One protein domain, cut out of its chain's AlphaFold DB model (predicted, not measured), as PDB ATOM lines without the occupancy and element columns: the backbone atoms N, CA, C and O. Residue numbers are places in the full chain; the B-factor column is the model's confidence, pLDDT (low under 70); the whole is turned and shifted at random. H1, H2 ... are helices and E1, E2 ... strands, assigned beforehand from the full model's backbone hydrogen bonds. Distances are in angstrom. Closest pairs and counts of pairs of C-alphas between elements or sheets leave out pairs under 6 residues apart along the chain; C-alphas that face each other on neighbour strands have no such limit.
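What this domain is: This is residues 2 to 185 of the 185 residues of an uncharacterized protein of Bacteroides faecis (UniProt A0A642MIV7). Two sheets lie face to face as a sandwich, their strands crossed at 76 degrees: a twisted sheet of six strands and a smaller one of four, with H4 over the smaller sheet's other face. From this body H1 sticks out with residues 2 to 17 as a long arm, and the small hairpin of E1 and E2 lies at its base. The 184 printed residues hold four named helices and twelve named strands in the order H1 E1 E2 E3 E4 H2 E5 E6 E7 H3 E8 H4 E9 E10 E11 E12, class mixed. Both large sheets, E4 E3 E12 E11 E10 E8 and E5 E6 E7 E9, are antiparallel. The whole is only just compact, close to loose, with a radius of gyration of the C-alphas of 18.7 A, and elongated, spanning 70 by 39 by 27 A.

Where its parts are: H1, residues 2 to 21, begins at C-alpha 2 (24.048, 165.820, -19.453) and is 28.7 A long. E1 is residues 22 to 25, E2 28 to 31, E3 34 to 39, E4 42 to 46 and H2 50 to 54. E5 is 62 to 66, E6 69 to 77, 26.7 A, and E7 84 to 93, 27.0 A. H3 is 99 to 102, E8 105 to 108, H4 121 to 130, 14.3 A, and E9 135 to 138. E10 is 145 to 152, E11 165 to 173 and E12 176 to 184, ending at C-alpha 184 (18.068, 138.591, -43.152).

How they stand to each other: E10, E11 and E12 form a meander, each strand the antiparallel neighbour of the one before, as do E5, E6 and E7. N 169 and O 180 of E11 and E12 are 2.9 A apart, within hydrogen-bond range; so are N 72 and O 90 of E6 and E7, 2.9 A. Between the sheets, the closest C-alphas of E4 and E6, Asp 46 and Leu 76, are 4.6 A apart. H4 runs along the strands at a height over the sheet of 10.3 A. H3 stands at the level of the larger sheet and only grazes the smaller one. C-alphas Tyr 30 of E2 and Tyr 50 of H2 are 4.9 A apart. Every O i to N i+4 pair is within range in H1 and H4; H2 has 0 of 1, with 1 of 2 O i to N i+3 pairs; H3 is too short for an i+4 pair.

The domain as a whole: The C-alphas of Lys 2 and Asp 116, the two farthest apart, are 71.6 A apart. The printed part has no cut. The links E8 to H4 and E10 to E11 are long. Residues 113 to 118 stand free too. pLDDT is under 70 in 35 residues: 2 to 10, 12 to 21, 53 to 57, 113 to 118 and 154 to 158.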
ATOM      1  N   LYS A   2      23.397 166.994 -18.820       51.94
ATOM      2  CA  LYS A   2      24.048 165.820 -19.453       51.94
ATOM      3  C   LYS A   2      23.189 164.537 -19.462       51.94
ATOM      4  O   LYS A   2      22.902 164.048 -20.538       51.94
ATOM      5  N   LYS A   3      22.656 164.082 -18.315       53.97
ATOM      6  CA  LYS A   3      21.805 162.867 -18.228       53.97
ATOM      7  C   LYS A   3      20.521 162.908 -19.078       53.97
ATOM      8  O   LYS A   3      20.123 161.886 -19.620       53.97
ATOM      9  N   LYS A   4      19.876 164.078 -19.205       56.81
ATOM     10  CA  LYS A   4      18.666 164.241 -20.040       56.81
ATOM     11  C   LYS A   4      19.008 164.200 -21.535       56.81
ATOM     12  O   LYS A   4      18.236 163.657 -22.311       56.81
ATOM     13  N   LEU A   5      20.181 164.721 -21.910       60.28
ATOM     14  CA  LEU A   5      20.700 164.655 -23.277       60.28
ATOM     15  C   LEU A   5      21.088 163.216 -23.662       60.28
ATOM     16  O   LEU A   5      20.785 162.783 -24.766       60.28
ATOM     17  N   THR A   6      21.689 162.456 -22.738       64.38
ATOM     18  CA  THR A   6      22.045 161.041 -22.949       64.38
ATOM     19  C   THR A   6      20.810 160.154 -23.100       64.38
ATOM     20  O   THR A   6      20.788 159.289 -23.966       64.38
ATOM     21  N   LEU A   7      19.761 160.392 -22.302       67.12
ATOM     22  CA  LEU A   7      18.494 159.665 -22.418       67.12
ATOM     23  C   LEU A   7      17.790 159.962 -23.751       67.12
ATOM     24  O   LEU A   7      17.318 159.044 -24.410       67.12
ATOM     25  N   LEU A   8      17.757 161.231 -24.173       68.81
ATOM     26  CA  LEU A   8      17.163 161.620 -25.452       68.81
ATOM     27  C   LEU A   8      17.935 161.021 -26.639       68.81
ATOM     28  O   LEU A   8      17.322 160.496 -27.562       68.81
ATOM     29  N   ALA A   9      19.270 161.039 -26.589       65.50
ATOM     30  CA  ALA A   9      20.117 160.415 -27.603       65.50
ATOM     31  C   ALA A   9      19.925 158.891 -27.666       65.50
ATOM     32  O   ALA A   9      19.860 158.337 -28.757       65.50
ATOM     33  N   ALA A  10      19.770 158.223 -26.518       64.38
ATOM     34  CA  ALA A  10      19.469 156.795 -26.465       64.38
ATOM     35  C   ALA A  10      18.091 156.470 -27.065       64.38
ATOM     36  O   ALA A  10      17.971 155.520 -27.828       64.38
ATOM     37  N   ILE A  11      17.065 157.284 -26.786       70.25
ATOM     38  CA  ILE A  11      15.727 157.109 -27.374       70.25
ATOM     39  C   ILE A  11      15.773 157.291 -28.895       70.25
ATOM     40  O   ILE A  11      15.201 156.472 -29.605       70.25
ATOM     41  N   ILE A  12      16.474 158.319 -29.389       69.19
ATOM     42  CA  ILE A  12      16.640 158.576 -30.830       69.19
ATOM     43  C   ILE A  12      17.420 157.439 -31.506       69.19
ATOM     44  O   ILE A  12      17.054 157.007 -32.595       69.19
ATOM     45  N   ALA A  13      18.474 156.928 -30.869       61.97
ATOM     46  CA  ALA A  13      19.225 155.789 -31.386       61.97
ATOM     47  C   ALA A  13      18.357 154.523 -31.440       61.97
ATOM     48  O   ALA A  13      18.330 153.855 -32.469       61.97
ATOM     49  N   CYS A  14      17.589 154.230 -30.385       60.22
ATOM     50  CA  CYS A  14      16.667 153.097 -30.376       60.22
ATOM     51  C   CYS A  14      15.590 153.228 -31.458       60.22
ATOM     52  O   CYS A  14      15.379 152.270 -32.189       60.22
ATOM     53  N   THR A  15      14.954 154.392 -31.626       60.22
ATOM     54  CA  THR A  15      13.935 154.574 -32.674       60.22
ATOM     55  C   THR A  15      14.518 154.485 -34.082       60.22
ATOM     56  O   THR A  15      13.879 153.903 -34.954       60.22
ATOM     57  N   LEU A  16      15.733 154.991 -34.318       58.41
ATOM     58  CA  LEU A  16      16.421 154.824 -35.603       58.41
ATOM     59  C   LEU A  16      16.771 153.354 -35.883       58.41
ATOM     60  O   LEU A  16      16.546 152.891 -36.997       58.41
ATOM     61  N   LEU A  17      17.234 152.603 -34.878       57.00
ATOM     62  CA  LEU A  17      17.513 151.163 -34.992       57.00
ATOM     63  C   LEU A  17      16.235 150.332 -35.220       57.00
ATOM     64  O   LEU A  17      16.244 149.364 -35.985       57.00
ATOM     65  N   SER A  18      15.111 150.728 -34.613       52.97
ATOM     66  CA  SER A  18      13.795 150.138 -34.893       52.97
ATOM     67  C   SER A  18      13.353 150.404 -36.337       52.97
ATOM     68  O   SER A  18      12.806 149.520 -36.986       52.97
ATOM     69  N   LEU A  19      13.615 151.601 -36.878       55.50
ATOM     70  CA  LEU A  19      13.261 151.961 -38.259       55.50
ATOM     71  C   LEU A  19      14.131 151.245 -39.304       55.50
ATOM     72  O   LEU A  19      13.665 150.972 -40.411       55.50
ATOM     73  N   THR A  20      15.386 150.918 -38.984       64.25
ATOM     74  CA  THR A  20      16.254 150.173 -39.909       64.25
ATOM     75  C   THR A  20      15.909 148.691 -39.980       64.25
ATOM     76  O   THR A  20      16.099 148.106 -41.043       64.25
ATOM     77  N   SER A  21      15.370 148.116 -38.903       68.12
ATOM     78  CA  SER A  21      15.042 146.686 -38.782       68.12
ATOM     79  C   SER A  21      13.578 146.348 -39.074       68.12
ATOM     80  O   SER A  21      13.253 145.169 -39.184       68.12
ATOM     81  N   CYS A  22      12.698 147.347 -39.230       81.62
ATOM     82  CA  CYS A  22      11.268 147.132 -39.465       81.62
ATOM     83  C   CYS A  22      10.765 147.644 -40.817       81.62
ATOM     84  O   CYS A  22      11.261 148.635 -41.353       81.62
ATOM     85  N   GLU A  23       9.708 147.018 -41.321       85.56
ATOM     86  CA  GLU A  23       8.857 147.530 -42.394       85.56
ATOM     87  C   GLU A  23       7.384 147.506 -41.973       85.56
ATOM     88  O   GLU A  23       6.976 146.724 -41.114       85.56
ATOM     89  N   LYS A  24       6.576 148.411 -42.530       85.19
ATOM     90  CA  LYS A  24       5.175 148.576 -42.134       85.19
ATOM     91  C   LYS A  24       4.253 147.936 -43.165       85.19
ATOM     92  O   LYS A  24       4.262 148.355 -44.318       85.19
ATOM     93  N   HIS A  25       3.413 147.005 -42.721       84.19
ATOM     94  CA  HIS A  25       2.355 146.376 -43.521       84.19
ATOM     95  C   HIS A  25       1.036 146.476 -42.762       84.19
ATOM     96  O   HIS A  25       0.999 146.214 -41.563       84.19
ATOM     97  N   ASP A  26      -0.030 146.914 -43.432       82.06
ATOM     98  CA  ASP A  26      -1.391 146.975 -42.868       82.06
ATOM     99  C   ASP A  26      -1.493 147.695 -41.509       82.06
ATOM    100  O   ASP A  26      -2.277 147.348 -40.632       82.06
ATOM    101  N   GLY A  27      -0.664 148.726 -41.307       82.69
ATOM    102  CA  GLY A  27      -0.631 149.486 -40.054       82.69
ATOM    103  C   GLY A  27       0.277 148.909 -38.961       82.69
ATOM    104  O   GLY A  27       0.551 149.619 -37.995       82.69
ATOM    105  N   ILE A  28       0.800 147.695 -39.136       85.44
ATOM    106  CA  ILE A  28       1.630 146.961 -38.172       85.44
ATOM    107  C   ILE A  28       3.106 147.030 -38.594       85.44
ATOM    108  O   ILE A  28       3.431 146.948 -39.778       85.44
ATOM    109  N   ASN A  29       4.011 147.195 -37.623       87.44
ATOM    110  CA  ASN A  29       5.452 147.106 -37.864       87.44
ATOM    111  C   ASN A  29       5.898 145.647 -37.771       87.44
ATOM    112  O   ASN A  29       5.735 145.011 -36.728       87.44
ATOM    113  N   TYR A  30       6.496 145.155 -38.842       87.56
ATOM    114  CA  TYR A  30       7.083 143.831 -38.960       87.56
ATOM    115  C   TYR A  30       8.597 143.932 -39.040       87.56
ATOM    116  O   TYR A  30       9.115 144.945 -39.501       87.56
ATOM    117  N   LEU A  31       9.305 142.881 -38.636       88.06
ATOM    118  CA  LEU A  31      10.728 142.755 -38.927       88.06
ATOM    119  C   LEU A  31      10.951 142.717 -40.440       88.06
ATOM    120  O   LEU A  31      10.135 142.179 -41.188       88.06
ATOM    121  N   LYS A  32      12.053 143.308 -40.900       88.00
ATOM    122  CA  LYS A  32      12.461 143.224 -42.304       88.00
ATOM    123  C   LYS A  32      12.913 141.822 -42.671       88.00
ATOM    124  O   LYS A  32      12.615 141.398 -43.785       88.00
ATOM    125  N   SER A  33      13.580 141.122 -41.748       87.06
ATOM    126  CA  SER A  33      13.875 139.702 -41.909       87.06
ATOM    127  C   SER A  33      12.587 138.944 -42.207       87.06
ATOM    128  O   SER A  33      11.596 139.080 -41.484       87.06
ATOM    129  N   LYS A  34      12.588 138.196 -43.308       94.56
ATOM    130  CA  LYS A  34      11.411 137.485 -43.798       94.56
ATOM    131  C   LYS A  34      11.800 136.309 -44.673       94.56
ATOM    132  O   LYS A  34      12.839 136.338 -45.329       94.56
ATOM    133  N   CYS A  35      10.940 135.306 -44.713       97.31
ATOM    134  CA  CYS A  35      11.027 134.206 -45.656       97.31
ATOM    135  C   CYS A  35       9.689 134.058 -46.374       97.31
ATOM    136  O   CYS A  35       8.631 134.196 -45.767       97.31
ATOM    137  N   THR A  36       9.728 133.795 -47.670       98.12
ATOM    138  CA  THR A  36       8.561 133.403 -48.456       98.12
ATOM    139  C   THR A  36       8.848 132.066 -49.096       98.12
ATOM    140  O   THR A  36       9.933 131.878 -49.640       98.12
ATOM    141  N   ALA A  37       7.887 131.154 -49.053       98.44
ATOM    142  CA  ALA A  37       8.040 129.845 -49.657       98.44
ATOM    143  C   ALA A  37       6.799 129.434 -50.443       98.44
ATOM    144  O   ALA A  37       5.687 129.834 -50.111       98.44
ATOM    145  N   GLU A  38       6.986 128.624 -51.474       98.56
ATOM    146  CA  GLU A  38       5.915 128.037 -52.269       98.56
ATOM    147  C   GLU A  38       5.935 126.513 -52.129       98.56
ATOM    148  O   GLU A  38       6.991 125.887 -52.243       98.56
ATOM    149  N   LEU A  39       4.758 125.929 -51.908       98.25
ATOM    150  CA  LEU A  39       4.515 124.490 -51.949       98.25
ATOM    151  C   LEU A  39       3.206 124.240 -52.696       98.25
ATOM    152  O   LEU A  39       2.168 124.776 -52.317       98.25
ATOM    153  N   ASN A  40       3.250 123.425 -53.751       96.75
ATOM    154  CA  ASN A  40       2.072 123.041 -54.541       96.75
ATOM    155  C   ASN A  40       1.217 124.241 -55.014       96.75
ATOM    156  O   ASN A  40      -0.010 124.163 -55.055       96.75
ATOM    157  N   GLY A  41       1.860 125.366 -55.351       96.50
ATOM    158  CA  GLY A  41       1.197 126.604 -55.776       96.50
ATOM    159  C   GLY A  41       0.613 127.461 -54.644       96.50
ATOM    160  O   GLY A  41       0.088 128.539 -54.916       96.50
ATOM    161  N   GLN A  42       0.709 127.027 -53.383       97.81
ATOM    162  CA  GLN A  42       0.364 127.835 -52.214       97.81
ATOM    163  C   GLN A  42       1.601 128.579 -51.705       97.81
ATOM    164  O   GLN A  42       2.644 127.978 -51.446       97.81
ATOM    165  N   THR A  43       1.464 129.892 -51.510       98.06
ATOM    166  CA  THR A  43       2.502 130.726 -50.896       98.06
ATOM    167  C   THR A  43       2.359 130.752 -49.378       98.06
ATOM    168  O   THR A  43       1.255 130.874 -48.842       98.06
ATOM    169  N   TYR A  44       3.496 130.707 -48.700       98.19
ATOM    170  CA  TYR A  44       3.652 130.874 -47.268       98.19
ATOM    171  C   TYR A  44       4.651 131.992 -46.984       98.19
ATOM    172  O   TYR A  44       5.535 132.281 -47.793       98.19
ATOM    173  N   ILE A  45       4.510 132.622 -45.827       97.19
ATOM    174  CA  ILE A  45       5.335 133.731 -45.375       97.19
ATOM    175  C   ILE A  45       5.682 133.571 -43.896       97.19
ATOM    176  O   ILE A  45       4.825 133.299 -43.058       97.19
ATOM    177  N   ASP A  46       6.952 133.777 -43.590       95.56
ATOM    178  CA  ASP A  46       7.453 134.067 -42.259       95.56
ATOM    179  C   ASP A  46       7.863 135.533 -42.232       95.56
ATOM    180  O   ASP A  46       8.793 135.954 -42.922       95.56
ATOM    181  N   GLN A  47       7.120 136.324 -41.474       92.00
ATOM    182  CA  GLN A  47       7.491 137.692 -41.178       92.00
ATOM    183  C   GLN A  47       6.833 138.089 -39.864       92.00
ATOM    184  O   GLN A  47       5.610 138.258 -39.783       92.00
ATOM    185  N   GLN A  48       7.644 138.217 -38.821       86.06
ATOM    186  CA  GLN A  48       7.131 138.421 -37.475       86.06
ATOM    187  C   GLN A  48       6.866 139.902 -37.169       86.06
ATOM    188  O   GLN A  48       7.645 140.775 -37.575       86.06
ATOM    189  N   PRO A  49       5.785 140.223 -36.432       86.56
ATOM    190  CA  PRO A  49       5.586 141.561 -35.890       86.56
ATOM    191  C   PRO A  49       6.762 141.961 -34.995       86.56
ATOM    192  O   PRO A  49       7.244 141.151 -34.207       86.56
ATOM    193  N   TYR A  50       7.181 143.226 -35.032       79.00
ATOM    194  CA  TYR A  50       8.317 143.715 -34.237       79.00
ATOM    195  C   TYR A  50       8.169 143.439 -32.736       79.00
ATOM    196  O   TYR A  50       9.156 143.232 -32.043       79.00
ATOM    197  N   THR A  51       6.941 143.387 -32.215       74.75
ATOM    198  CA  THR A  51       6.682 143.082 -30.801       74.75
ATOM    199  C   THR A  51       7.185 141.701 -30.370       74.75
ATOM    200  O   THR A  51       7.406 141.501 -29.178       74.75
ATOM    201  N   TYR A  52       7.399 140.766 -31.304       71.25
ATOM    202  CA  TYR A  52       7.877 139.413 -31.009       71.25
ATOM    203  C   TYR A  52       9.351 139.339 -30.607       71.25
ATOM    204  O   TYR A  52       9.721 138.387 -29.929       71.25
ATOM    205  N   ILE A  53      10.182 140.347 -30.905       66.44
ATOM    206  CA  ILE A  53      11.595 140.345 -30.465       66.44
ATOM    207  C   ILE A  53      11.759 140.367 -28.941       66.44
ATOM    208  O   ILE A  53      12.837 140.080 -28.430       66.44
ATOM    209  N   PHE A  54      10.707 140.745 -28.211       64.62
ATOM    210  CA  PHE A  54      10.671 140.735 -26.749       64.62
ATOM    211  C   PHE A  54       9.988 139.478 -26.191       64.62
ATOM    212  O   PHE A  54       9.744 139.388 -24.987       64.62
ATOM    213  N   GLY A  55       9.623 138.538 -27.066       61.94
ATOM    214  CA  GLY A  55       9.018 137.266 -26.712       61.94
ATOM    215  C   GLY A  55      10.044 136.237 -26.223       61.94
ATOM    216  O   GLY A  55      11.250 136.439 -26.343       61.94
ATOM    217  N   PRO A  56       9.575 135.105 -25.674       53.91
ATOM    218  CA  PRO A  56      10.445 134.030 -25.194       53.91
ATOM    219  C   PRO A  56      11.107 133.223 -26.325       53.91
ATOM    220  O   PRO A  56      11.936 132.361 -26.051       53.91
ATOM    221  N   THR A  57      10.714 133.458 -27.579       65.94
ATOM    222  CA  THR A  57      11.176 132.736 -28.768       65.94
ATOM    223  C   THR A  57      12.028 133.645 -29.645       65.94
ATOM    224  O   THR A  57      11.677 134.806 -29.846       65.94
ATOM    225  N   HIS A  58      13.116 133.105 -30.196       72.50
ATOM    226  CA  HIS A  58      13.967 133.827 -31.141       72.50
ATOM    227  C   HIS A  58      13.186 134.213 -32.405       72.50
ATOM    228  O   HIS A  58      12.362 133.420 -32.873       72.50
ATOM    229  N   PRO A  59      13.415 135.418 -32.953       84.62
ATOM    230  CA  PRO A  59      12.713 135.845 -34.144       84.62
ATOM    231  C   PRO A  59      13.172 135.058 -35.370       84.62
ATOM    232  O   PRO A  59      14.367 134.836 -35.551       84.62
ATOM    233  N   THR A  60      12.222 134.668 -36.215       90.75
ATOM    234  CA  THR A  60      12.463 133.957 -37.476       90.75
ATOM    235  C   THR A  60      12.109 134.841 -38.688       90.75
ATOM    236  O   THR A  60      11.288 135.755 -38.553       90.75
ATOM    237  N   PRO A  61      12.725 134.608 -39.864       93.75
ATOM    238  CA  PRO A  61      13.825 133.673 -40.088       93.75
ATOM    239  C   PRO A  61      15.127 134.142 -39.428       93.75
ATOM    240  O   PRO A  61      15.371 135.345 -39.310       93.75
ATOM    241  N   PHE A  62      15.976 133.196 -39.034       91.56
ATOM    242  CA  PHE A  62      17.326 133.486 -38.550       91.56
ATOM    243  C   PHE A  62      18.358 132.531 -39.148       91.56
ATOM    244  O   PHE A  62      18.020 131.446 -39.621       91.56
ATOM    245  N   LEU A  63      19.623 132.948 -39.093       92.75
ATOM    246  CA  LEU A  63      20.785 132.129 -39.414       92.75
ATOM    247  C   LEU A  63      21.862 132.347 -38.353       92.75
ATOM    248  O   LEU A  63      22.360 133.459 -38.179       92.75
ATOM    249  N   GLU A  64      22.220 131.276 -37.658       91.69
ATOM    250  CA  GLU A  64      23.249 131.275 -36.621       91.69
ATOM    251  C   GLU A  64      24.419 130.388 -37.026       91.69
ATOM    252  O   GLU A  64      24.229 129.352 -37.658       91.69
ATOM    253  N   TYR A  65      25.627 130.781 -36.623       90.31
ATOM    254  CA  TYR A  65      26.851 130.034 -36.902       90.31
ATOM    255  C   TYR A  65      27.512 129.564 -35.612       90.31
ATOM    256  O   TYR A  65      27.555 130.281 -34.611       90.31
ATOM    257  N   SER A  66      28.115 128.382 -35.674       89.06
ATOM    258  CA  SER A  66      28.996 127.836 -34.652       89.06
ATOM    259  C   SER A  66      30.193 127.169 -35.315       89.06
ATOM    260  O   SER A  66      30.157 125.994 -35.659       89.06
ATOM    261  N   GLN A  67      31.266 127.935 -35.508       87.00
ATOM    262  CA  GLN A  67      32.496 127.509 -36.180       87.00
ATOM    263  C   GLN A  67      32.263 126.866 -37.566       87.00
ATOM    264  O   GLN A  67      32.262 127.551 -38.580       87.00
ATOM    265  N   TYR A  68      32.042 125.556 -37.606       92.12
ATOM    266  CA  TYR A  68      31.838 124.761 -38.818       92.12
ATOM    267  C   TYR A  68      30.376 124.340 -39.026       92.12
ATOM    268  O   TYR A  68      30.081 123.552 -39.919       92.12
ATOM    269  N   GLU A  69      29.470 124.831 -38.183       94.44
ATOM    270  CA  GLU A  69      28.035 124.560 -38.211       94.44
ATOM    271  C   GLU A  69      27.269 125.856 -38.506       94.44
ATOM    272  O   GLU A  69      27.617 126.920 -37.987       94.44
ATOM    273  N   ALA A  70      26.206 125.767 -39.300       94.31
ATOM    274  CA  ALA A  70      25.227 126.837 -39.441       94.31
ATOM    275  C   ALA A  70      23.808 126.288 -39.279       94.31
ATOM    276  O   ALA A  70      23.486 125.232 -39.818       94.31
ATOM    277  N   THR A  71      22.952 127.000 -38.547       95.50
ATOM    278  CA  THR A  71      21.531 126.668 -38.383       95.50
ATOM    279  C   THR A  71      20.674 127.787 -38.950       95.50
ATOM    280  O   THR A  71      20.707 128.907 -38.442       95.50
ATOM    281  N   PHE A  72      19.878 127.466 -39.966       96.38
ATOM    282  CA  PHE A  72      18.791 128.304 -40.458       96.38
ATOM    283  C   PHE A  72      17.452 127.767 -39.955       96.38
ATOM    284  O   PHE A  72      17.208 126.558 -40.015       96.38
ATOM    285  N   GLU A  73      16.566 128.651 -39.507       96.44
ATOM    286  CA  GLU A  73      15.212 128.273 -39.098       96.44
ATOM    287  C   GLU A  73      14.191 129.341 -39.517       96.44
ATOM    288  O   GLU A  73      14.454 130.541 -39.403       96.44
ATOM    289  N   THR A  74      13.027 128.911 -40.018       96.81
ATOM    290  CA  THR A  74      11.918 129.796 -40.413       96.81
ATOM    291  C   THR A  74      10.548 129.173 -40.150       96.81
ATOM    292  O   THR A  74      10.357 127.967 -40.335       96.81
ATOM    293  N   TYR A  75       9.594 129.996 -39.698       95.69
ATOM    294  CA  TYR A  75       8.235 129.597 -39.316       95.69
ATOM    295  C   TYR A  75       7.209 130.160 -40.300       95.69
ATOM    296  O   TYR A  75       6.721 131.283 -40.181       95.69
ATOM    297  N   LEU A  76       6.866 129.345 -41.285       97.25
ATOM    298  CA  LEU A  76       6.018 129.709 -42.406       97.25
ATOM    299  C   LEU A  76       4.537 129.639 -42.023       97.25
ATOM    300  O   LEU A  76       4.055 128.622 -41.523       97.25
ATOM    301  N   SER A  77       3.802 130.707 -42.312       96.12
ATOM    302  CA  SER A  77       2.352 130.831 -42.131       96.12
ATOM    303  C   SER A  77       1.691 131.212 -43.459       96.12
ATOM    304  O   SER A  77       2.360 131.674 -44.376       96.12
ATOM    305  N   THR A  78       0.377 131.048 -43.609       95.88
ATOM    306  CA  THR A  78      -0.328 131.477 -44.840       95.88
ATOM    307  C   THR A  78      -0.469 132.998 -44.954       95.88
ATOM    308  O   THR A  78      -0.767 133.520 -46.024       95.88
ATOM    309  N   GLU A  79      -0.257 133.716 -43.853       92.00
ATOM    310  CA  GLU A  79      -0.310 135.173 -43.752       92.00
ATOM    311  C   GLU A  79       0.670 135.678 -42.681       92.00
ATOM    312  O   GLU A  79       1.105 134.921 -41.809       92.00
ATOM    313  N   ARG A  80       1.024 136.969 -42.731       89.12
ATOM    314  CA  ARG A  80       1.974 137.581 -41.784       89.12
ATOM    315  C   ARG A  80       1.439 137.527 -40.357       89.12
ATOM    316  O   ARG A  80       0.313 137.943 -40.105       89.12
ATOM    317  N   GLY A  81       2.259 137.051 -39.420       82.38
ATOM    318  CA  GLY A  81       1.853 136.882 -38.020       82.38
ATOM    319  C   GLY A  81       0.724 135.864 -37.801       82.38
ATOM    320  O   GLY A  81       0.152 135.834 -36.712       82.38
ATOM    321  N   GLY A  82       0.391 135.066 -38.822       87.06
ATOM    322  CA  GLY A  82      -0.633 134.035 -38.755       87.06
ATOM    323  C   GLY A  82      -0.203 132.813 -37.944       87.06
ATOM    324  O   GLY A  82       0.845 132.774 -37.296       87.06
ATOM    325  N   LYS A  83      -1.043 131.777 -37.981       91.12
ATOM    326  CA  LYS A  83      -0.715 130.483 -37.379       91.12
ATOM    327  C   LYS A  83       0.352 129.772 -38.217       91.12
ATOM    328  O   LYS A  83       0.181 129.623 -39.426       91.12
ATOM    329  N   ILE A  84       1.375 129.256 -37.538       94.00
ATOM    330  CA  ILE A  84       2.455 128.471 -38.147       94.00
ATOM    331  C   ILE A  84       1.867 127.238 -38.845       94.00
ATOM    332  O   ILE A  84       1.163 126.438 -38.223       94.00
ATOM    333  N   ALA A  85       2.168 127.113 -40.134       95.94
ATOM    334  CA  ALA A  85       1.844 125.972 -40.981       95.94
ATOM    335  C   ALA A  85       3.049 125.030 -41.125       95.94
ATOM    336  O   ALA A  85       2.892 123.823 -40.953       95.94
ATOM    337  N   TYR A  86       4.245 125.582 -41.367       97.06
ATOM    338  CA  TYR A  86       5.484 124.807 -41.473       97.06
ATOM    339  C   TYR A  86       6.617 125.410 -40.655       97.06
ATOM    340  O   TYR A  86       6.845 126.617 -40.676       97.06
ATOM    341  N   ILE A  87       7.373 124.544 -39.990       96.56
ATOM    342  CA  ILE A  87       8.669 124.868 -39.400       96.56
ATOM    343  C   ILE A  87       9.746 124.256 -40.284       96.56
ATOM    344  O   ILE A  87       9.829 123.033 -40.402       96.56
ATOM    345  N   VAL A  88      10.572 125.099 -40.894       98.19
ATOM    346  CA  VAL A  88      11.728 124.665 -41.679       98.19
ATOM    347  C   VAL A  88      12.974 124.875 -40.844       98.19
ATOM    348  O   VAL A  88      13.204 125.976 -40.348       98.19
ATOM    349  N   ARG A  89      13.793 123.832 -40.719       97.25
ATOM    350  CA  ARG A  89      15.100 123.903 -40.066       97.25
ATOM    351  C   ARG A  89      16.151 123.256 -40.947       97.25
ATOM    352  O   ARG A  89      15.963 122.132 -41.395       97.25
ATOM    353  N   ILE A  90      17.262 123.946 -41.159       97.94
ATOM    354  CA  ILE A  90      18.376 123.493 -41.991       97.94
ATOM    355  C   ILE A  90      19.643 123.613 -41.152       97.94
ATOM    356  O   ILE A  90      19.933 124.685 -40.627       97.94
ATOM    357  N   ASN A  91      20.376 122.513 -41.001       97.12
ATOM    358  CA  ASN A  91      21.644 122.483 -40.280       97.12
ATOM    359  C   ASN A  91      22.725 122.065 -41.274       97.12
ATOM    360  O   ASN A  91      22.631 121.007 -41.896       97.12
ATOM    361  N   LEU A  92      23.728 122.916 -41.427       96.81
ATOM    362  CA  LEU A  92      24.817 122.747 -42.373       96.81
ATOM    363  C   LEU A  92      26.105 122.486 -41.612       96.81
ATOM    364  O   LEU A  92      26.370 123.156 -40.615       96.81
ATOM    365  N   PHE A  93      26.911 121.572 -42.129       95.81
ATOM    366  CA  PHE A  93      28.269 121.311 -41.680       95.81
ATOM    367  C   PHE A  93      29.216 121.448 -42.871       95.81
ATOM    368  O   PHE A  93      28.943 120.915 -43.944       95.81
ATOM    369  N   VAL A  94      30.308 122.183 -42.671       93.25
ATOM    370  CA  VAL A  94      31.324 122.482 -43.694       93.25
ATOM    371  C   VAL A  94      32.722 122.234 -43.140       93.25
ATOM    372  O   VAL A  94      32.907 122.181 -41.922       93.25
ATOM    373  N   ASP A  95      33.721 122.115 -44.012       91.50
ATOM    374  CA  ASP A  95      35.111 121.963 -43.570       91.50
ATOM    375  C   ASP A  95      35.744 123.318 -43.229       91.50
ATOM    376  O   ASP A  95      36.540 123.433 -42.289       91.50
ATOM    377  N   THR A  96      35.343 124.367 -43.953       90.31
ATOM    378  CA  THR A  96      35.754 125.755 -43.720       90.31
ATOM    379  C   THR A  96      34.547 126.700 -43.700       90.31
ATOM    380  O   THR A  96      33.632 126.537 -44.506       90.31
ATOM    381  N   PRO A  97      34.494 127.702 -42.801       87.94
ATOM    382  CA  PRO A  97      33.356 128.626 -42.715       87.94
ATOM    383  C   PRO A  97      33.012 129.346 -44.027       87.94
ATOM    384  O   PRO A  97      31.861 129.700 -44.271       87.94
ATOM    385  N   GLU A  98      34.006 129.581 -44.880       87.50
ATOM    386  CA  GLU A  98      33.843 130.243 -46.169       87.50
ATOM    387  C   GLU A  98      32.936 129.451 -47.123       87.50
ATOM    388  O   GLU A  98      32.239 130.051 -47.946       87.50
ATOM    389  N   GLU A  99      32.891 128.120 -46.997       90.06
ATOM    390  CA  GLU A  99      32.093 127.236 -47.855       90.06
ATOM    391  C   GLU A  99      30.598 127.543 -47.805       90.06
ATOM    392  O   GLU A  99      29.939 127.406 -48.838       90.06
ATOM    393  N   PHE A 100      30.078 128.058 -46.682       89.44
ATOM    394  CA  PHE A 100      28.676 128.479 -46.571       89.44
ATOM    395  C   PHE A 100      28.269 129.498 -47.649       89.44
ATOM    396  O   PHE A 100      27.091 129.599 -47.991       89.44
ATOM    397  N   PHE A 101      29.232 130.260 -48.181       87.75
ATOM    398  CA  PHE A 101      28.988 131.409 -49.056       87.75
ATOM    399  C   PHE A 101      29.519 131.236 -50.483       87.75
ATOM    400  O   PHE A 101      29.280 132.108 -51.324       87.75
ATOM    401  N   LEU A 102      30.291 130.181 -50.756       84.75
ATOM    402  CA  LEU A 102      30.949 129.986 -52.052       84.75
ATOM    403  C   LEU A 102      30.037 129.313 -53.076       84.75
ATOM    404  O   LEU A 102      30.072 129.666 -54.254       84.75
ATOM    405  N   GLN A 103      29.219 128.362 -52.629       83.62
ATOM    406  CA  GLN A 103      28.360 127.567 -53.498       83.62
ATOM    407  C   GLN A 103      27.085 127.120 -52.775       83.62
ATOM    408  O   GLN A 103      27.068 127.072 -51.540       83.62
ATOM    409  N   PRO A 104      26.017 126.783 -53.523       92.81
ATOM    410  CA  PRO A 104      24.859 126.108 -52.956       92.81
ATOM    411  C   PRO A 104      25.279 124.836 -52.213       92.81
ATOM    412  O   PRO A 104      26.044 124.024 -52.732       92.81
ATOM    413  N   GLN A 105      24.761 124.670 -51.003       94.88
ATOM    414  CA  GLN A 105      24.937 123.474 -50.195       94.88
ATOM    415  C   GLN A 105      23.889 122.450 -50.608       94.88
ATOM    416  O   GLN A 105      22.705 122.783 -50.676       94.88
ATOM    417  N   THR A 106      24.322 121.222 -50.883       95.69
ATOM    418  CA  THR A 106      23.416 120.097 -51.146       95.69
ATOM    419  C   THR A 106      23.142 119.371 -49.838       95.69
ATOM    420  O   THR A 106      24.031 119.237 -48.996       95.69
ATOM    421  N   ILE A 107      21.901 118.946 -49.653       96.75
ATOM    422  CA  ILE A 107      21.432 118.236 -48.472       96.75
ATOM    423  C   ILE A 107      20.755 116.972 -48.970       96.75
ATOM    424  O   ILE A 107      19.804 117.052 -49.739       96.75
ATOM    425  N   GLU A 108      21.228 115.825 -48.513       94.88
ATOM    426  CA  GLU A 108      20.658 114.527 -48.854       94.88
ATOM    427  C   GLU A 108      20.422 113.758 -47.564       94.88
ATOM    428  O   GLU A 108      21.250 113.765 -46.644       94.88
ATOM    429  N   LYS A 109      19.263 113.113 -47.481       92.25
ATOM    430  CA  LYS A 109      18.961 112.198 -46.394       92.25
ATOM    431  C   LYS A 109      19.943 111.046 -46.421       92.25
ATOM    432  O   LYS A 109      20.184 110.438 -47.459       92.25
ATOM    433  N   ILE A 110      20.458 110.715 -45.250       90.00
ATOM    434  CA  ILE A 110      21.295 109.537 -45.085       90.00
ATOM    435  C   ILE A 110      20.495 108.420 -44.429       90.00
ATOM    436  O   ILE A 110      19.842 108.613 -43.400       90.00
ATOM    437  N   ASP A 111      20.583 107.231 -45.010       83.56
ATOM    438  CA  ASP A 111      20.073 106.025 -44.378       83.56
ATOM    439  C   ASP A 111      21.050 105.595 -43.282       83.56
ATOM    440  O   ASP A 111      22.178 105.168 -43.539       83.56
ATOM    441  N   ILE A 112      20.620 105.723 -42.031       81.56
ATOM    442  CA  ILE A 112      21.387 105.239 -40.887       81.56
ATOM    443  C   ILE A 112      21.018 103.764 -40.707       81.56
ATOM    444  O   ILE A 112      19.884 103.431 -40.366       81.56
ATOM    445  N   ALA A 113      21.974 102.880 -40.990       64.31
ATOM    446  CA  ALA A 113      21.776 101.440 -40.930       64.31
ATOM    447  C   ALA A 113      21.547 100.960 -39.485       64.31
ATOM    448  O   ALA A 113      22.494 100.661 -38.765       64.31
ATOM    449  N   ASP A 114      20.277 100.848 -39.101       57.28
ATOM    450  CA  ASP A 114      19.795  99.905 -38.092       57.28
ATOM    451  C   ASP A 114      18.397  99.435 -38.537       57.28
ATOM    452  O   ASP A 114      17.365 100.037 -38.245       57.28
ATOM    453  N   ALA A 115      18.401  98.412 -39.398       48.41
ATOM    454  CA  ALA A 115      17.367  98.105 -40.393       48.41
ATOM    455  C   ALA A 115      15.987  97.656 -39.861       48.41
ATOM    456  O   ALA A 115      15.129  97.313 -40.668       48.41
ATOM    457  N   ASP A 116      15.744  97.694 -38.549       49.72
ATOM    458  CA  ASP A 116      14.477  97.261 -37.937       49.72
ATOM    459  C   ASP A 116      13.877  98.273 -36.940       49.72
ATOM    460  O   ASP A 116      12.774  98.058 -36.428       49.72
ATOM    461  N   ALA A 117      14.549  99.397 -36.665       58.00
ATOM    462  CA  ALA A 117      14.058 100.409 -35.734       58.00
ATOM    463  C   ALA A 117      13.787 101.734 -36.452       58.00
ATOM    464  O   ALA A 117      14.658 102.301 -37.106       58.00
ATOM    465  N   LEU A 118      12.575 102.270 -36.281       64.75
ATOM    466  CA  LEU A 118      12.292 103.674 -36.574       64.75
ATOM    467  C   LEU A 118      13.233 104.536 -35.718       64.75
ATOM    468  O   LEU A 118      13.016 104.687 -34.514       64.75
ATOM    469  N   ILE A 119      14.292 105.069 -36.327       74.06
ATOM    470  CA  ILE A 119      15.229 105.981 -35.667       74.06
ATOM    471  C   ILE A 119      14.460 107.232 -35.252       74.06
ATOM    472  O   ILE A 119      13.729 107.830 -36.046       74.06
ATOM    473  N   SER A 120      14.602 107.632 -33.989       82.06
ATOM    474  CA  SER A 120      13.943 108.841 -33.510       82.06
ATOM    475  C   SER A 120      14.582 110.080 -34.143       82.06
ATOM    476  O   SER A 120      15.784 110.113 -34.406       82.06
ATOM    477  N   TYR A 121      13.807 111.154 -34.321       82.69
ATOM    478  CA  TYR A 121      14.339 112.436 -34.803       82.69
ATOM    479  C   TYR A 121      15.545 112.927 -33.979       82.69
ATOM    480  O   TYR A 121      16.501 113.488 -34.516       82.69
ATOM    481  N   ARG A 122      15.526 112.683 -32.661       86.00
ATOM    482  CA  ARG A 122      16.630 113.038 -31.762       86.00
ATOM    483  C   ARG A 122      17.909 112.284 -32.120       86.00
ATOM    484  O   ARG A 122      18.970 112.904 -32.146       86.00
ATOM    485  N   ASP A 123      17.798 110.986 -32.373       87.56
ATOM    486  CA  ASP A 123      18.941 110.128 -32.682       87.56
ATOM    487  C   ASP A 123      19.497 110.447 -34.070       87.56
ATOM    488  O   ASP A 123      20.709 110.565 -34.221       87.56
ATOM    489  N   TYR A 124      18.624 110.719 -35.047       89.06
ATOM    490  CA  TYR A 124      19.029 111.198 -36.371       89.06
ATOM    491  C   TYR A 124      19.822 112.508 -36.275       89.06
ATOM    492  O   TYR A 124      20.942 112.606 -36.772       89.06
ATOM    493  N   ARG A 125      19.289 113.507 -35.554       89.88
ATOM    494  CA  ARG A 125      19.980 114.785 -35.326       89.88
ATOM    495  C   ARG A 125      21.337 114.588 -34.650       89.88
ATOM    496  O   ARG A 125      22.298 115.264 -35.013       89.88
ATOM    497  N   GLN A 126      21.405 113.713 -33.649       91.06
ATOM    498  CA  GLN A 126      22.650 113.433 -32.941       91.06
ATOM    499  C   GLN A 126      23.672 112.779 -33.875       91.06
ATOM    500  O   GLN A 126      24.800 113.255 -33.957       91.06
ATOM    501  N   TYR A 127      23.256 111.775 -34.649       92.75
ATOM    502  CA  TYR A 127      24.104 111.120 -35.640       92.75
ATOM    503  C   TYR A 127      24.640 112.113 -36.674       92.75
ATOM    504  O   TYR A 127      25.848 112.160 -36.906       92.75
ATOM    505  N   CYS A 128      23.771 112.934 -37.275       93.75
ATOM    506  CA  CYS A 128      24.183 113.943 -38.248       93.75
ATOM    507  C   CYS A 128      25.197 114.918 -37.650       93.75
ATOM    508  O   CYS A 128      26.188 115.243 -38.296       93.75
ATOM    509  N   LYS A 129      24.998 115.337 -36.397       92.19
ATOM    510  CA  LYS A 129      25.943 116.211 -35.704       92.19
ATOM    511  C   LYS A 129      27.300 115.542 -35.478       92.19
ATOM    512  O   LYS A 129      28.327 116.148 -35.770       92.19
ATOM    513  N   ASP A 130      27.309 114.309 -34.982       93.44
ATOM    514  CA  ASP A 130      28.543 113.579 -34.671       93.44
ATOM    515  C   ASP A 130      29.352 113.249 -35.934       93.44
ATOM    516  O   ASP A 130      30.582 113.237 -35.901       93.44
ATOM    517  N   ASN A 131      28.664 113.049 -37.061       94.12
ATOM    518  CA  ASN A 131      29.268 112.719 -38.351       94.12
ATOM    519  C   ASN A 131      29.391 113.921 -39.302       94.12
ATOM    520  O   ASN A 131      29.804 113.738 -40.443       94.12
ATOM    521  N   LYS A 132      29.054 115.138 -38.848       94.69
ATOM    522  CA  LYS A 132      29.080 116.374 -39.654       94.69
ATOM    523  C   LYS A 132      28.308 116.256 -40.977       94.69
ATOM    524  O   LYS A 132      28.765 116.709 -42.022       94.69
ATOM    525  N   VAL A 133      27.135 115.635 -40.933       95.06
ATOM    526  CA  VAL A 133      26.252 115.476 -42.090       95.06
ATOM    527  C   VAL A 133      25.205 116.581 -42.068       95.06
ATOM    528  O   VAL A 133      24.405 116.671 -41.134       95.06
ATOM    529  N   SER A 134      25.212 117.427 -43.097       96.62
ATOM    530  CA  SER A 134      24.185 118.452 -43.302       96.62
ATOM    531  C   SER A 134      22.813 117.804 -43.477       96.62
ATOM    532  O   SER A 134      22.673 116.823 -44.200       96.62
ATOM    533  N   TYR A 135      21.790 118.350 -42.823       96.56
ATOM    534  CA  TYR A 135      20.425 117.827 -42.889       96.56
ATOM    535  C   TYR A 135      19.399 118.946 -42.733       96.56
ATOM    536  O   TYR A 135      19.669 119.999 -42.147       96.56
ATOM    537  N   ALA A 136      18.185 118.699 -43.213       97.56
ATOM    538  CA  ALA A 136      17.078 119.624 -43.058       97.56
ATOM    539  C   ALA A 136      15.782 118.900 -42.703       97.56
ATOM    540  O   ALA A 136      15.611 117.708 -42.967       97.56
ATOM    541  N   THR A 137      14.875 119.642 -42.075       96.69
ATOM    542  CA  THR A 137      13.547 119.162 -41.723       96.69
ATOM    543  C   THR A 137      12.459 120.163 -42.048       96.69
ATOM    544  O   THR A 137      12.646 121.363 -41.833       96.69
ATOM    545  N   VAL A 138      11.298 119.649 -42.444       96.94
ATOM    546  CA  VAL A 138      10.047 120.398 -42.585       96.94
ATOM    547  C   VAL A 138       9.023 119.779 -41.632       96.94
ATOM    548  O   VAL A 138       8.730 118.595 -41.722       96.94
ATOM    549  N   ASN A 139       8.527 120.544 -40.656       93.00
ATOM    550  CA  ASN A 139       7.629 120.053 -39.594       93.00
ATOM    551  C   ASN A 139       8.140 118.797 -38.851       93.00
ATOM    552  O   ASN A 139       7.364 117.968 -38.382       93.00
ATOM    553  N   GLY A 140       9.462 118.674 -38.707       89.38
ATOM    554  CA  GLY A 140      10.109 117.535 -38.049       89.38
ATOM    555  C   GLY A 140      10.295 116.302 -38.938       89.38
ATOM    556  O   GLY A 140      10.988 115.374 -38.524       89.38
ATOM    557  N   GLU A 141       9.754 116.296 -40.158       92.88
ATOM    558  CA  GLU A 141      10.100 115.312 -41.182       92.88
ATOM    559  C   GLU A 141      11.488 115.626 -41.744       92.88
ATOM    560  O   GLU A 141      11.753 116.766 -42.117       92.88
ATOM    561  N   VAL A 142      12.368 114.626 -41.808       94.12
ATOM    562  CA  VAL A 142      13.655 114.736 -42.507       94.12
ATOM    563  C   VAL A 142      13.401 114.697 -44.008       94.12
ATOM    564  O   VAL A 142      12.823 113.730 -44.499       94.12
ATOM    565  N   ILE A 143      13.846 115.742 -44.704       94.44
ATOM    566  CA  ILE A 143      13.714 115.875 -46.161       94.44
ATOM    567  C   ILE A 143      14.523 114.794 -46.880       94.44
ATOM    568  O   ILE A 143      15.540 114.361 -46.347       94.44
ATOM    569  N   ASP A 144      14.110 114.392 -48.079       93.31
ATOM    570  CA  ASP A 144      14.839 113.394 -48.872       93.31
ATOM    571  C   ASP A 144      16.062 114.020 -49.561       93.31
ATOM    572  O   ASP A 144      17.183 113.534 -49.419       93.31
ATOM    573  N   GLU A 145      15.861 115.149 -50.240       96.94
ATOM    574  CA  GLU A 145      16.930 115.931 -50.863       96.94
ATOM    575  C   GLU A 145      16.601 117.427 -50.881       96.94
ATOM    576  O   GLU A 145      15.440 117.850 -50.793       96.94
ATOM    577  N   GLY A 146      17.629 118.258 -50.996       97.62
ATOM    578  CA  GLY A 146      17.450 119.693 -51.066       97.62
ATOM    579  C   GLY A 146      18.725 120.486 -51.281       97.62
ATOM    580  O   GLY A 146      19.838 119.966 -51.313       97.62
ATOM    581  N   THR A 147      18.542 121.791 -51.427       98.06
ATOM    582  CA  THR A 147      19.619 122.763 -51.566       98.06
ATOM    583  C   THR A 147      19.383 123.967 -50.667       98.06
ATOM    584  O   THR A 147      18.241 124.339 -50.391       98.06
ATOM    585  N   PHE A 148      20.470 124.591 -50.222       97.81
ATOM    586  CA  PHE A 148      20.454 125.839 -49.467       97.81
ATOM    587  C   PHE A 148      21.579 126.755 -49.939       97.81
ATOM    588  O   PHE A 148      22.719 126.322 -50.088       97.81
ATOM    589  N   GLN A 149      21.289 128.034 -50.139       96.00
ATOM    590  CA  GLN A 149      22.293 129.016 -50.524       96.00
ATOM    591  C   GLN A 149      22.057 130.336 -49.802       96.00
ATOM    592  O   GLN A 149      20.937 130.837 -49.770       96.00
ATOM    593  N   ILE A 150      23.133 130.946 -49.304       92.50
ATOM    594  CA  ILE A 150      23.126 132.322 -48.806       92.50
ATOM    595  C   ILE A 150      24.115 133.195 -49.584       92.50
ATOM    596  O   ILE A 150      25.248 132.820 -49.867       92.50
ATOM    597  N   THR A 151      23.667 134.403 -49.908       89.94
ATOM    598  CA  THR A 151      24.456 135.508 -50.447       89.94
ATOM    599  C   THR A 151      24.480 136.640 -49.416       89.94
ATOM    600  O   THR A 151      23.478 137.345 -49.256       89.94
ATOM    601  N   PRO A 152      25.596 136.834 -48.694       86.06
ATOM    602  CA  PRO A 152      25.665 137.804 -47.612       86.06
ATOM    603  C   PRO A 152      25.701 139.249 -48.119       86.06
ATOM    604  O   PRO A 152      26.273 139.545 -49.173       86.06
ATOM    605  N   TYR A 153      25.143 140.166 -47.330       75.94
ATOM    606  CA  TYR A 153      25.286 141.603 -47.548       75.94
ATOM    607  C   TYR A 153      26.523 142.134 -46.849       75.94
ATOM    608  O   TYR A 153      26.776 141.796 -45.700       75.94
ATOM    609  N   ASN A 154      27.245 143.033 -47.520       67.38
ATOM    610  CA  ASN A 154      28.397 143.734 -46.954       67.38
ATOM    611  C   ASN A 154      29.469 142.770 -46.429       67.38
ATOM    612  O   ASN A 154      29.688 142.652 -45.224       67.38
ATOM    613  N   LYS A 155      30.176 142.117 -47.361       67.00
ATOM    614  CA  LYS A 155      31.420 141.407 -47.050       67.00
ATOM    615  C   LYS A 155      32.442 142.405 -46.502       67.00
ATOM    616  O   LYS A 155      33.146 143.062 -47.262       67.00
ATOM    617  N   THR A 156      32.471 142.566 -45.184       68.31
ATOM    618  CA  THR A 156      33.499 143.360 -44.515       68.31
ATOM    619  C   THR A 156      34.767 142.520 -44.476       68.31
ATOM    620  O   THR A 156      34.730 141.358 -44.068       68.31
ATOM    621  N   GLU A 157      35.881 143.088 -44.928       62.69
ATOM    622  CA  GLU A 157      37.174 142.406 -44.938       62.69
ATOM    623  C   GLU A 157      37.519 141.895 -43.525       62.69
ATOM    624  O   GLU A 157      37.460 142.645 -42.550       62.69
ATOM    625  N   GLY A 158      37.809 140.596 -43.405       66.62
ATOM    626  CA  GLY A 158      38.104 139.926 -42.131       66.62
ATOM    627  C   GLY A 158      36.898 139.365 -41.359       66.62
ATOM    628  O   GLY A 158      37.108 138.695 -40.349       66.62
ATOM    629  N   GLN A 159      35.652 139.583 -41.803       72.81
ATOM    630  CA  GLN A 159      34.493 138.870 -41.247       72.81
ATOM    631  C   GLN A 159      34.335 137.491 -41.887       72.81
ATOM    632  O   GLN A 159      34.252 137.380 -43.106       72.81
ATOM    633  N   ILE A 160      34.255 136.464 -41.038       73.62
ATOM    634  CA  ILE A 160      34.088 135.062 -41.445       73.62
ATOM    635  C   ILE A 160      32.600 134.681 -41.520       73.62
ATOM    636  O   ILE A 160      32.189 133.982 -42.439       73.62
ATOM    637  N   TYR A 161      31.779 135.167 -40.581       78.19
ATOM    638  CA  TYR A 161      30.343 134.869 -40.514       78.19
ATOM    639  C   TYR A 161      29.501 136.088 -40.866       78.19
ATOM    640  O   TYR A 161      29.782 137.198 -40.406       78.19
ATOM    641  N   TYR A 162      28.428 135.855 -41.618       78.62
ATOM    642  CA  TYR A 162      27.505 136.891 -42.065       78.62
ATOM    643  C   TYR A 162      26.079 136.555 -41.642       78.62
ATOM    644  O   TYR A 162      25.501 135.571 -42.101       78.62
ATOM    645  N   THR A 163      25.502 137.388 -40.783       72.50
ATOM    646  CA  THR A 163      24.124 137.223 -40.291       72.50
ATOM    647  C   THR A 163      23.083 137.873 -41.198       72.50
ATOM    648  O   THR A 163      21.893 137.641 -41.023       72.50
ATOM    649  N   ASN A 164      23.525 138.674 -42.172       83.50
ATOM    650  CA  ASN A 164      22.661 139.473 -43.031       83.50
ATOM    651  C   ASN A 164      22.888 139.067 -44.485       83.50
ATOM    652  O   ASN A 164      24.032 138.971 -44.935       83.50
ATOM    653  N   GLY A 165      21.817 138.856 -45.239       88.50
ATOM    654  CA  GLY A 165      21.920 138.347 -46.600       88.50
ATOM    655  C   GLY A 165      20.576 138.023 -47.225       88.50
ATOM    656  O   GLY A 165      19.540 138.050 -46.564       88.50
ATOM    657  N   ASN A 166      20.626 137.691 -48.508       93.56
ATOM    658  CA  ASN A 166      19.561 136.968 -49.188       93.56
ATOM    659  C   ASN A 166      19.931 135.503 -49.277       93.56
ATOM    660  O   ASN A 166      21.109 135.175 -49.387       93.56
ATOM    661  N   GLY A 167      18.946 134.631 -49.374       95.69
ATOM    662  CA  GLY A 167      19.211 133.261 -49.754       95.69
ATOM    663  C   GLY A 167      17.985 132.538 -50.250       95.69
ATOM    664  O   GLY A 167      16.881 133.083 -50.281       95.69
ATOM    665  N   THR A 168      18.215 131.306 -50.670       97.88
ATOM    666  CA  THR A 168      17.189 130.425 -51.200       97.88
ATOM    667  C   THR A 168      17.367 129.024 -50.646       97.88
ATOM    668  O   THR A 168      18.458 128.625 -50.229       97.88
ATOM    669  N   PHE A 169      16.279 128.266 -50.644       98.56
ATOM    670  CA  PHE A 169      16.321 126.835 -50.407       98.56
ATOM    671  C   PHE A 169      15.309 126.108 -51.284       98.56
ATOM    672  O   PHE A 169      14.290 126.665 -51.690       98.56
ATOM    673  N   THR A 170      15.582 124.845 -51.572       98.50
ATOM    674  CA  THR A 170      14.623 123.912 -52.169       98.50
ATOM    675  C   THR A 170      14.684 122.629 -51.365       98.50
ATOM    676  O   THR A 170      15.766 122.087 -51.204       98.50
ATOM    677  N   LEU A 171      13.557 122.159 -50.845       98.50
ATOM    678  CA  LEU A 171      13.491 120.984 -49.978       98.50
ATOM    679  C   LEU A 171      12.401 120.039 -50.485       98.50
ATOM    680  O   LEU A 171      11.263 120.469 -50.678       98.50
ATOM    681  N   GLN A 172      12.739 118.771 -50.701       98.12
ATOM    682  CA  GLN A 172      11.788 117.725 -51.077       98.12
ATOM    683  C   GLN A 172      11.403 116.896 -49.854       98.12
ATOM    684  O   GLN A 172      12.265 116.389 -49.141       98.12
ATOM    685  N   PHE A 173      10.104 116.783 -49.604       95.75
ATOM    686  CA  PHE A 173       9.537 116.023 -48.493       95.75
ATOM    687  C   PHE A 173       8.181 115.435 -48.906       95.75
ATOM    688  O   PHE A 173       7.725 115.642 -50.034       95.75
ATOM    689  N   SER A 174       7.521 114.716 -48.001       95.69
ATOM    690  CA  SER A 174       6.321 113.927 -48.294       95.69
ATOM    691  C   SER A 174       5.171 114.698 -48.956       95.69
ATOM    692  O   SER A 174       4.451 114.126 -49.777       95.69
ATOM    693  N   GLU A 175       4.996 115.990 -48.656       96.81
ATOM    694  CA  GLU A 175       3.927 116.806 -49.250       96.81
ATOM    695  C   GLU A 175       4.322 117.479 -50.576       96.81
ATOM    696  O   GLU A 175       3.469 118.068 -51.244       96.81
ATOM    697  N   GLY A 176       5.590 117.400 -50.987       97.25
ATOM    698  CA  GLY A 176       6.078 117.921 -52.261       97.25
ATOM    699  C   GLY A 176       7.404 118.670 -52.152       97.25
ATOM    700  O   GLY A 176       8.252 118.391 -51.307       97.25
ATOM    701  N   THR A 177       7.606 119.635 -53.049       98.38
ATOM    702  CA  THR A 177       8.824 120.455 -53.088       98.38
ATOM    703  C   THR A 177       8.542 121.851 -52.550       98.38
ATOM    704  O   THR A 177       7.842 122.632 -53.195       98.38
ATOM    705  N   LEU A 178       9.121 122.180 -51.397       98.56
ATOM    706  CA  LEU A 178       9.064 123.509 -50.797       98.56
ATOM    707  C   LEU A 178      10.228 124.360 -51.317       98.56
ATOM    708  O   LEU A 178      11.393 124.027 -51.095       98.56
ATOM    709  N   LYS A 179       9.921 125.466 -51.995       98.69
ATOM    710  CA  LYS A 179      10.921 126.413 -52.515       98.69
ATOM    711  C   LYS A 179      10.836 127.711 -51.743       98.69
ATOM    712  O   LYS A 179       9.780 128.331 -51.749       98.69
ATOM    713  N   GLY A 180      11.918 128.111 -51.090       98.31
ATOM    714  CA  GLY A 180      11.962 129.299 -50.252       98.31
ATOM    715  C   GLY A 180      12.963 130.336 -50.725       98.31
ATOM    716  O   GLY A 180      14.041 130.002 -51.213       98.31
ATOM    717  N   GLU A 181      12.620 131.597 -50.501       98.38
ATOM    718  CA  GLU A 181      13.517 132.745 -50.562       98.38
ATOM    719  C   GLU A 181      13.482 133.446 -49.204       98.38
ATOM    720  O   GLU A 181      12.424 133.574 -48.584       98.38
ATOM    721  N   PHE A 182      14.631 133.894 -48.712       96.62
ATOM    722  CA  PHE A 182      14.719 134.584 -47.433       96.62
ATOM    723  C   PHE A 182      15.636 135.797 -47.494       96.62
ATOM    724  O   PHE A 182      16.572 135.870 -48.289       96.62
ATOM    725  N   TYR A 183      15.351 136.741 -46.606       93.88
ATOM    726  CA  TYR A 183      16.086 137.978 -46.396       93.88
ATOM    727  C   TYR A 183      16.353 138.128 -44.899       93.88
ATOM    728  O   TYR A 183      15.429 137.987 -44.098       93.88
ATOM    729  N   LEU A 184      17.603 138.406 -44.530       89.88
ATOM    730  CA  LEU A 184      18.068 138.591 -43.152       89.88
ATOM    731  C   LEU A 184      18.724 139.972 -43.011       89.88
ATOM    732  O   LEU A 184      19.584 140.331 -43.825       89.88
ATOM    733  N   THR A 185      18.323 140.734 -41.986       79.56
ATOM    734  CA  THR A 185      18.780 142.116 -41.719       79.56
ATOM    735  C   THR A 185      19.332 142.333 -40.330       79.56
ATOM    736  O   THR A 185      18.697 141.816 -39.387       79.56
TER     737      THR A 185